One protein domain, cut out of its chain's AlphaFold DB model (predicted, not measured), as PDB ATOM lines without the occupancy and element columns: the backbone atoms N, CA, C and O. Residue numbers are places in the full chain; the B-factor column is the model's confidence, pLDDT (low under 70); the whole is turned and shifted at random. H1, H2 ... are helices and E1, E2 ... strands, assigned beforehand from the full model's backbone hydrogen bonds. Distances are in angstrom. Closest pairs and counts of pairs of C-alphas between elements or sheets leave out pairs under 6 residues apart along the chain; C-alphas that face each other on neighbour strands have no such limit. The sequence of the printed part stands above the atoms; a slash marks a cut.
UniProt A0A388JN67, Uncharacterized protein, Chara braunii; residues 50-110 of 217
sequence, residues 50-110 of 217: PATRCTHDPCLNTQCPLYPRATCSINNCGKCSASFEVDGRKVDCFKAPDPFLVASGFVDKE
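This is residues 50 to 110 of the 217 residues of an uncharacterized protein of Chara braunii (UniProt A0A388JN67). With little regular structure, this is a small sheet of three antiparallel strands in the order E1 - E2 - E3, with a long loop stretch, residues 50 to 70, running past it and a short helix, H1, beyond one end. The 61 printed residues hold E1, E2, E3 and H1 in that chain order; the class is mixed, with only 19 residues in named elements. The outline is elongated, 38 by 21 by 17 A, and only just loose, close to compact, with a radius of gyration of the C-alphas of 12.7 A.

E2, residues 81 to 86, is 16.7 A long; E1, residues 71 to 75, is 12.5 A and begins at C-alpha 71 (31.323, -29.019, -42.871). E3 is residues 89 to 91, 6.3 A; H1 is residues 99 to 103, 6.2 A, ending at C-alpha 103 (38.770, -14.231, -51.655).

The strands form a meander, each the antiparallel neighbour of the one before. Hairpin E1 and E2 stands at 145 degrees, with N 73 and O 83 2.8 A apart, within hydrogen-bond range. Hairpin E2 and E3 stands at 122 degrees, with N 91 and O 84 at 2.9 A, also within range. H1, its O i to N i+4 pair within range, is not on the sheet.

The C-alphas of Pro 50 and Glu 110, the two farthest apart, are 40.3 A apart. The printed part has no cut and no long link between named elements. Residues 96 to 110 have pLDDT under 70.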
ATOM      1  N   PRO A  50      44.677 -48.144 -40.509       82.69
ATOM      2  CA  PRO A  50      43.510 -49.017 -40.551       82.69
ATOM      3  C   PRO A  50      42.256 -48.294 -40.057       82.69
ATOM      4  O   PRO A  50      42.331 -47.383 -39.232       82.69
ATOM      5  N   ALA A  51      41.096 -48.681 -40.584       82.50
ATOM      6  CA  ALA A  51      39.830 -48.117 -40.143       82.50
ATOM      7  C   ALA A  51      39.596 -48.441 -38.657       82.50
ATOM      8  O   ALA A  51      39.670 -49.593 -38.240       82.50
ATOM      9  N   THR A  52      39.292 -47.411 -37.878       84.50
ATOM     10  CA  THR A  52      38.978 -47.474 -36.453       84.50
ATOM     11  C   THR A  52      37.519 -47.092 -36.246       84.50
ATOM     12  O   THR A  52      36.990 -46.202 -36.914       84.50
ATOM     13  N   ARG A  53      36.860 -47.753 -35.291       79.31
ATOM     14  CA  ARG A  53      35.480 -47.449 -34.912       79.31
ATOM     15  C   ARG A  53      35.431 -46.306 -33.904       79.31
ATOM     16  O   ARG A  53      36.066 -46.379 -32.853       79.31
ATOM     17  N   CYS A  54      34.610 -45.299 -34.182       85.50
ATOM     18  CA  CYS A  54      34.390 -44.200 -33.249       85.50
ATOM     19  C   CYS A  54      33.373 -44.591 -32.188       85.50
ATOM     20  O   CYS A  54      32.268 -45.028 -32.500       85.50
ATOM     21  N   THR A  55      33.768 -44.450 -30.924       89.38
ATOM     22  CA  THR A  55      32.865 -44.602 -29.777       89.38
ATOM     23  C   THR A  55      31.962 -43.383 -29.617       89.38
ATOM     24  O   THR A  55      30.836 -43.523 -29.157       89.38
ATOM     25  N   HIS A  56      32.442 -42.212 -30.043       89.00
ATOM     26  CA  HIS A  56      31.735 -40.937 -30.010       89.00
ATOM     27  C   HIS A  56      31.922 -40.216 -31.343       89.00
ATOM     28  O   HIS A  56      32.979 -40.343 -31.966       89.00
ATOM     29  N   ASP A  57      30.907 -39.471 -31.775       86.94
ATOM     30  CA  ASP A  57      30.991 -38.645 -32.976       86.94
ATOM     31  C   ASP A  57      31.862 -37.403 -32.691       86.94
ATOM     32  O   ASP A  57      31.453 -36.543 -31.902       86.94
ATOM     33  N   PRO A  58      33.056 -37.282 -33.310       89.44
ATOM     34  CA  PRO A  58      33.923 -36.131 -33.107       89.44
ATOM     35  C   PRO A  58      33.344 -34.838 -33.702       89.44
ATOM     36  O   PRO A  58      33.866 -33.772 -33.417       89.44
ATOM     37  N   CYS A  59      32.287 -34.892 -34.513       94.00
ATOM     38  CA  CYS A  59      31.653 -33.709 -35.086       94.00
ATOM     39  C   CYS A  59      30.571 -33.080 -34.196       94.00
ATOM     40  O   CYS A  59      30.181 -31.946 -34.457       94.00
ATOM     41  N   LEU A  60      30.096 -33.754 -33.138       90.75
ATOM     42  CA  LEU A  60      29.003 -33.226 -32.302       90.75
ATOM     43  C   LEU A  60      29.383 -31.955 -31.532       90.75
ATOM     44  O   LEU A  60      28.550 -31.069 -31.371       90.75
ATOM     45  N   ASN A  61      30.633 -31.858 -31.076       84.12
ATOM     46  CA  ASN A  61      31.106 -30.761 -30.225       84.12
ATOM     47  C   ASN A  61      32.361 -30.075 -30.778       84.12
ATOM     48  O   ASN A  61      33.037 -29.348 -30.055       84.12
ATOM     49  N   THR A  62      32.723 -30.323 -32.037       87.00
ATOM     50  CA  THR A  62      33.926 -29.736 -32.638       87.00
ATOM     51  C   THR A  62      33.540 -28.819 -33.787       87.00
ATOM     52  O   THR A  62      32.917 -29.237 -34.760       87.00
ATOM     53  N   GLN A  63      33.941 -27.554 -33.677       88.81
ATOM     54  CA  GLN A  63      33.866 -26.563 -34.746       88.81
ATOM     55  C   GLN A  63      35.272 -26.126 -35.146       88.81
ATOM     56  O   GLN A  63      36.215 -26.227 -34.365       88.81
ATOM     57  N   CYS A  64      35.401 -25.640 -36.377       89.62
ATOM     58  CA  CYS A  64      36.650 -25.134 -36.922       89.62
ATOM     59  C   CYS A  64      36.717 -23.614 -36.699       89.62
ATOM     60  O   CYS A  64      35.982 -22.896 -37.378       89.62
ATOM     61  N   PRO A  65      37.568 -23.088 -35.794       84.56
ATOM     62  CA  PRO A  65      37.523 -21.669 -35.422       84.56
ATOM     63  C   PRO A  65      37.811 -20.725 -36.594       84.56
ATOM     64  O   PRO A  65      37.182 -19.682 -36.727       84.56
ATOM     65  N   LEU A  66      38.732 -21.118 -37.482       82.25
ATOM     66  CA  LEU A  66      39.070 -20.348 -38.684       82.25
ATOM     67  C   LEU A  66      38.033 -20.474 -39.810       82.25
ATOM     68  O   LEU A  66      38.006 -19.640 -40.713       82.25
ATOM     69  N   TYR A  67      37.188 -21.506 -39.768       85.75
ATOM     70  CA  TYR A  67      36.197 -21.795 -40.799       85.75
ATOM     71  C   TYR A  67      34.868 -22.193 -40.150       85.75
ATOM     72  O   TYR A  67      34.486 -23.364 -40.192       85.75
ATOM     73  N   PRO A  68      34.121 -21.238 -39.571       84.62
ATOM     74  CA  PRO A  68      32.863 -21.527 -38.875       84.62
ATOM     75  C   PRO A  68      31.794 -22.144 -39.791       84.62
ATOM     76  O   PRO A  68      30.846 -22.767 -39.323       84.62
ATOM     77  N   ARG A  69      31.957 -22.002 -41.112       84.50
ATOM     78  CA  ARG A  69      31.092 -22.597 -42.140       84.50
ATOM     79  C   ARG A  69      31.596 -23.941 -42.673       84.50
ATOM     80  O   ARG A  69      30.982 -24.483 -43.591       84.50
ATOM     81  N   ALA A  70      32.714 -24.456 -42.162       92.75
ATOM     82  CA  ALA A  70      33.230 -25.744 -42.593       92.75
ATOM     83  C   ALA A  70      32.274 -26.869 -42.199       92.75
ATOM     84  O   ALA A  70      31.769 -26.932 -41.080       92.75
ATOM     85  N   THR A  71      32.062 -27.790 -43.130       94.31
ATOM     86  CA  THR A  71      31.323 -29.019 -42.871       94.31
ATOM     87  C   THR A  71      32.257 -30.003 -42.178       94.31
ATOM     88  O   THR A  71      33.348 -30.288 -42.677       94.31
ATOM     89  N   CYS A  72      31.845 -30.508 -41.016       94.75
ATOM     90  CA  CYS A  72      32.580 -31.554 -40.315       94.75
ATOM     91  C   CYS A  72      32.255 -32.927 -40.910       94.75
ATOM     92  O   CYS A  72      31.100 -33.250 -41.182       94.75
ATOM     93  N   SER A  73      33.286 -33.744 -41.085       93.00
ATOM     94  CA  SER A  73      33.205 -35.133 -41.523       93.00
ATOM     95  C   SER A  73      34.026 -36.015 -40.585       93.00
ATOM     96  O   SER A  73      35.112 -35.637 -40.139       93.00
ATOM     97  N   ILE A  74      33.511 -37.202 -40.268       91.00
ATOM     98  CA  ILE A  74      34.211 -38.147 -39.397       91.00
ATOM     99  C   ILE A  74      35.284 -38.859 -40.222       91.00
ATOM    100  O   ILE A  74      34.985 -39.562 -41.187       91.00
ATOM    101  N   ASN A  75      36.542 -38.708 -39.821       88.75
ATOM    102  CA  ASN A  75      37.639 -39.509 -40.337       88.75
ATOM    103  C   ASN A  75      37.866 -40.713 -39.419       88.75
ATOM    104  O   ASN A  75      38.258 -40.552 -38.263       88.75
ATOM    105  N   ASN A  76      37.656 -41.906 -39.974       89.00
ATOM    106  CA  ASN A  76      37.818 -43.184 -39.286       89.00
ATOM    107  C   ASN A  76      39.187 -43.831 -39.547       89.00
ATOM    108  O   ASN A  76      39.474 -44.887 -38.998       89.00
ATOM    109  N   CYS A  77      40.036 -43.259 -40.403       89.06
ATOM    110  CA  CYS A  77      41.299 -43.892 -40.779       89.06
ATOM    111  C   CYS A  77      42.398 -43.611 -39.743       89.06
ATOM    112  O   CYS A  77      42.795 -42.463 -39.521       89.06
ATOM    113  N   GLY A  78      42.919 -44.670 -39.120       88.00
ATOM    114  CA  GLY A  78      43.946 -44.658 -38.075       88.00
ATOM    115  C   GLY A  78      43.398 -44.261 -36.705       88.00
ATOM    116  O   GLY A  78      43.577 -44.984 -35.729       88.00
ATOM    117  N   LYS A  79      42.687 -43.133 -36.630       88.94
ATOM    118  CA  LYS A  79      42.039 -42.636 -35.411       88.94
ATOM    119  C   LYS A  79      40.741 -41.914 -35.741       88.94
ATOM    120  O   LYS A  79      40.637 -41.299 -36.799       88.94
ATOM    121  N   CYS A  80      39.813 -41.914 -34.792       89.00
ATOM    122  CA  CYS A  80      38.609 -41.099 -34.873       89.00
ATOM    123  C   CYS A  80      38.950 -39.628 -34.706       89.00
ATOM    124  O   CYS A  80      39.460 -39.205 -33.671       89.00
ATOM    125  N   SER A  81      38.720 -38.861 -35.763       91.62
ATOM    126  CA  SER A  81      39.028 -37.436 -35.798       91.62
ATOM    127  C   SER A  81      38.006 -36.685 -36.637       91.62
ATOM    128  O   SER A  81      37.490 -37.218 -37.619       91.62
ATOM    129  N   ALA A  82      37.727 -35.441 -36.258       92.94
ATOM    130  CA  ALA A  82      36.976 -34.518 -37.092       92.94
ATOM    131  C   ALA A  82      37.860 -34.041 -38.254       92.94
ATOM    132  O   ALA A  82      39.025 -33.682 -38.069       92.94
ATOM    133  N   SER A  83      37.307 -34.051 -39.460       92.75
ATOM    134  CA  SER A  83      37.908 -33.498 -40.667       92.75
ATOM    135  C   SER A  83      36.989 -32.403 -41.188       92.75
ATOM    136  O   SER A  83      35.805 -32.640 -41.405       92.75
ATOM    137  N   PHE A  84      37.527 -31.205 -41.380       94.00
ATOM    138  CA  PHE A  84      36.746 -30.044 -41.792       94.00
ATOM    139  C   PHE A  84      36.958 -29.756 -43.268       94.00
ATOM    140  O   PHE A  84      38.094 -29.751 -43.748       94.00
ATOM    141  N   GLU A  85      35.865 -29.513 -43.982       93.00
ATOM    142  CA  GLU A  85      35.889 -29.191 -45.404       93.00
ATOM    143  C   GLU A  85      35.065 -27.941 -45.712       93.00
ATOM    144  O   GLU A  85      33.986 -27.728 -45.159       93.00
ATOM    145  N   VAL A  86      35.569 -27.121 -46.629       90.88
ATOM    146  CA  VAL A  86      34.884 -25.951 -47.185       90.88
ATOM    147  C   VAL A  86      34.846 -26.137 -48.699       90.88
ATOM    148  O   VAL A  86      35.892 -26.332 -49.313       90.88
ATOM    149  N   ASP A  87      33.650 -26.152 -49.293       85.75
ATOM    150  CA  ASP A  87      33.428 -26.408 -50.729       85.75
ATOM    151  C   ASP A  87      34.144 -27.661 -51.270       85.75
ATOM    152  O   ASP A  87      34.733 -27.657 -52.353       85.75
ATOM    153  N   GLY A  88      34.137 -28.743 -50.487       84.88
ATOM    154  CA  GLY A  88      34.785 -30.006 -50.855       84.88
ATOM    155  C   GLY A  88      36.316 -29.972 -50.799       84.88
ATOM    156  O   GLY A  88      36.973 -30.870 -51.325       84.88
ATOM    157  N   ARG A  89      36.911 -28.943 -50.182       87.94
ATOM    158  CA  ARG A  89      38.347 -28.880 -49.893       87.94
ATOM    159  C   ARG A  89      38.584 -29.011 -48.402       87.94
ATOM    160  O   ARG A  89      38.032 -28.248 -47.612       87.94
ATOM    161  N   LYS A  90      39.460 -29.936 -48.025       89.94
ATOM    162  CA  LYS A  90      39.886 -30.109 -46.638       89.94
ATOM    163  C   LYS A  90      40.686 -28.902 -46.159       89.94
ATOM    164  O   LYS A  90      41.659 -28.510 -46.801       89.94
ATOM    165  N   VAL A  91      40.272 -28.335 -45.032       89.88
ATOM    166  CA  VAL A  91      40.902 -27.169 -44.408       89.88
ATOM    167  C   VAL A  91      41.572 -27.553 -43.096       89.88
ATOM    168  O   VAL A  91      41.179 -28.510 -42.427       89.88
ATOM    169  N   ASP A  92      42.604 -26.797 -42.739       88.62
ATOM    170  CA  ASP A  92      43.260 -26.892 -41.442       88.62
ATOM    171  C   ASP A  92      42.746 -25.760 -40.550       88.62
ATOM    172  O   ASP A  92      42.883 -24.585 -40.886       88.62
ATOM    173  N   CYS A  93      42.137 -26.124 -39.424       85.25
ATOM    174  CA  CYS A  93      41.479 -25.191 -38.513       85.25
ATOM    175  C   CYS A  93      42.423 -24.270 -37.746       85.25
ATOM    176  O   CYS A  93      41.937 -23.359 -37.081       85.25
ATOM    177  N   PHE A  94      43.736 -24.492 -37.835       80.62
ATOM    178  CA  PHE A  94      44.747 -23.717 -37.115       80.62
ATOM    179  C   PHE A  94      45.796 -23.103 -38.042       80.62
ATOM    180  O   PHE A  94      46.638 -22.321 -37.601       80.62
ATOM    181  N   LYS A  95      45.747 -23.421 -39.338       83.19
ATOM    182  CA  LYS A  95      46.639 -22.836 -40.335       83.19
ATOM    183  C   LYS A  95      45.966 -21.657 -41.022       83.19
ATOM    184  O   LYS A  95      44.784 -21.719 -41.355       83.19
ATOM    185  N   ALA A  96      46.752 -20.604 -41.270       68.81
ATOM    186  CA  ALA A  96      46.296 -19.411 -41.974       68.81
ATOM    187  C   ALA A  96      45.498 -19.784 -43.235       68.81
ATOM    188  O   ALA A  96      45.920 -20.682 -43.978       68.81
ATOM    189  N   PRO A  97      44.347 -19.130 -43.460       67.06
ATOM    190  CA  PRO A  97      43.437 -19.559 -44.492       67.06
ATOM    191  C   PRO A  97      44.041 -19.425 -45.883       67.06
ATOM    192  O   PRO A  97      44.786 -18.484 -46.166       67.06
ATOM    193  N   ASP A  98      43.714 -20.379 -46.753       68.12
ATOM    194  CA  ASP A  98      44.156 -20.329 -48.142       68.12
ATOM    195  C   ASP A  98      43.650 -19.019 -48.785       68.12
ATOM    196  O   ASP A  98      42.460 -18.700 -48.642       68.12
ATOM    197  N   PRO A  99      44.503 -18.253 -49.498       62.66
ATOM    198  CA  PRO A  99      44.112 -16.986 -50.119       62.66
ATOM    199  C   PRO A  99      42.849 -17.094 -50.987       62.66
ATOM    200  O   PRO A  99      42.076 -16.140 -51.084       62.66
ATOM    201  N   PHE A 100      42.606 -18.266 -51.584       58.69
ATOM    202  CA  PHE A 100      41.417 -18.553 -52.376       58.69
ATOM    203  C   PHE A 100      40.132 -18.590 -51.531       58.69
ATOM    204  O   PHE A 100      39.103 -18.062 -51.955       58.69
ATOM    205  N   LEU A 101      40.178 -19.172 -50.328       57.00
ATOM    206  CA  LEU A 101      39.025 -19.257 -49.419       57.00
ATOM    207  C   LEU A 101      38.675 -17.889 -48.819       57.00
ATOM    208  O   LEU A 101      37.497 -17.564 -48.656       57.00
ATOM    209  N   VAL A 102      39.692 -17.055 -48.582       58.97
ATOM    210  CA  VAL A 102      39.525 -15.656 -48.162       58.97
ATOM    211  C   VAL A 102      38.864 -14.827 -49.268       58.97
ATOM    212  O   VAL A 102      37.881 -14.127 -49.020       58.97
ATOM    213  N   ALA A 103      39.348 -14.939 -50.510       53.03
ATOM    214  CA  ALA A 103      38.770 -14.231 -51.655       53.03
ATOM    215  C   ALA A 103      37.311 -14.641 -51.925       53.03
ATOM    216  O   ALA A 103      36.488 -13.806 -52.305       53.03
ATOM    217  N   SER A 104      36.986 -15.909 -51.662       54.47
ATOM    218  CA  SER A 104      35.656 -16.488 -51.874       54.47
ATOM    219  C   SER A 104      34.644 -16.137 -50.768       54.47
ATOM    220  O   SER A 104      33.461 -16.423 -50.919       54.47
ATOM    221  N   GLY A 105      35.066 -15.478 -49.678       54.03
ATOM    222  CA  GLY A 105      34.166 -15.017 -48.610       54.03
ATOM    223  C   GLY A 105      33.617 -16.125 -47.703       54.03
ATOM    224  O   GLY A 105      32.595 -15.926 -47.050       54.03
ATOM    225  N   PHE A 106      34.272 -17.288 -47.673       45.50
ATOM    226  CA  PHE A 106      33.929 -18.409 -46.781       45.50
ATOM    227  C   PHE A 106      34.552 -18.290 -45.391       45.50
ATOM    228  O   PHE A 106      34.131 -18.951 -44.444       45.50
ATOM    229  N   VAL A 107      35.556 -17.434 -45.304       50.41
ATOM    230  CA  VAL A 107      36.243 -16.985 -44.106       50.41
ATOM    231  C   VAL A 107      35.686 -15.585 -43.848       50.41
ATOM    232  O   VAL A 107      35.691 -14.769 -44.776       50.41
ATOM    233  N   ASP A 108      35.134 -15.322 -42.655       49.31
ATOM    234  CA  ASP A 108      34.554 -14.007 -42.353       49.31
ATOM    235  C   ASP A 108      35.586 -12.920 -42.666       49.31
ATOM    236  O   ASP A 108      36.719 -12.939 -42.187       49.31
ATOM    237  N   LYS A 109      35.212 -11.986 -43.545       43.41
ATOM    238  CA  LYS A 109      36.112 -10.975 -44.130       43.41
ATOM    239  C   LYS A 109      36.671  -9.968 -43.114       43.41
ATOM    240  O   LYS A 109      37.405  -9.065 -43.504       43.41
ATOM    241  N   GLU A 110      36.362 -10.124 -41.833       49.06
ATOM    242  CA  GLU A 110      36.802  -9.254 -40.747       49.06
ATOM    243  C   GLU A 110      37.882  -9.879 -39.861       49.06
ATOM    244  O   GLU A 110      37.993  -9.558 -38.679       49.06
TER     245      GLU A 110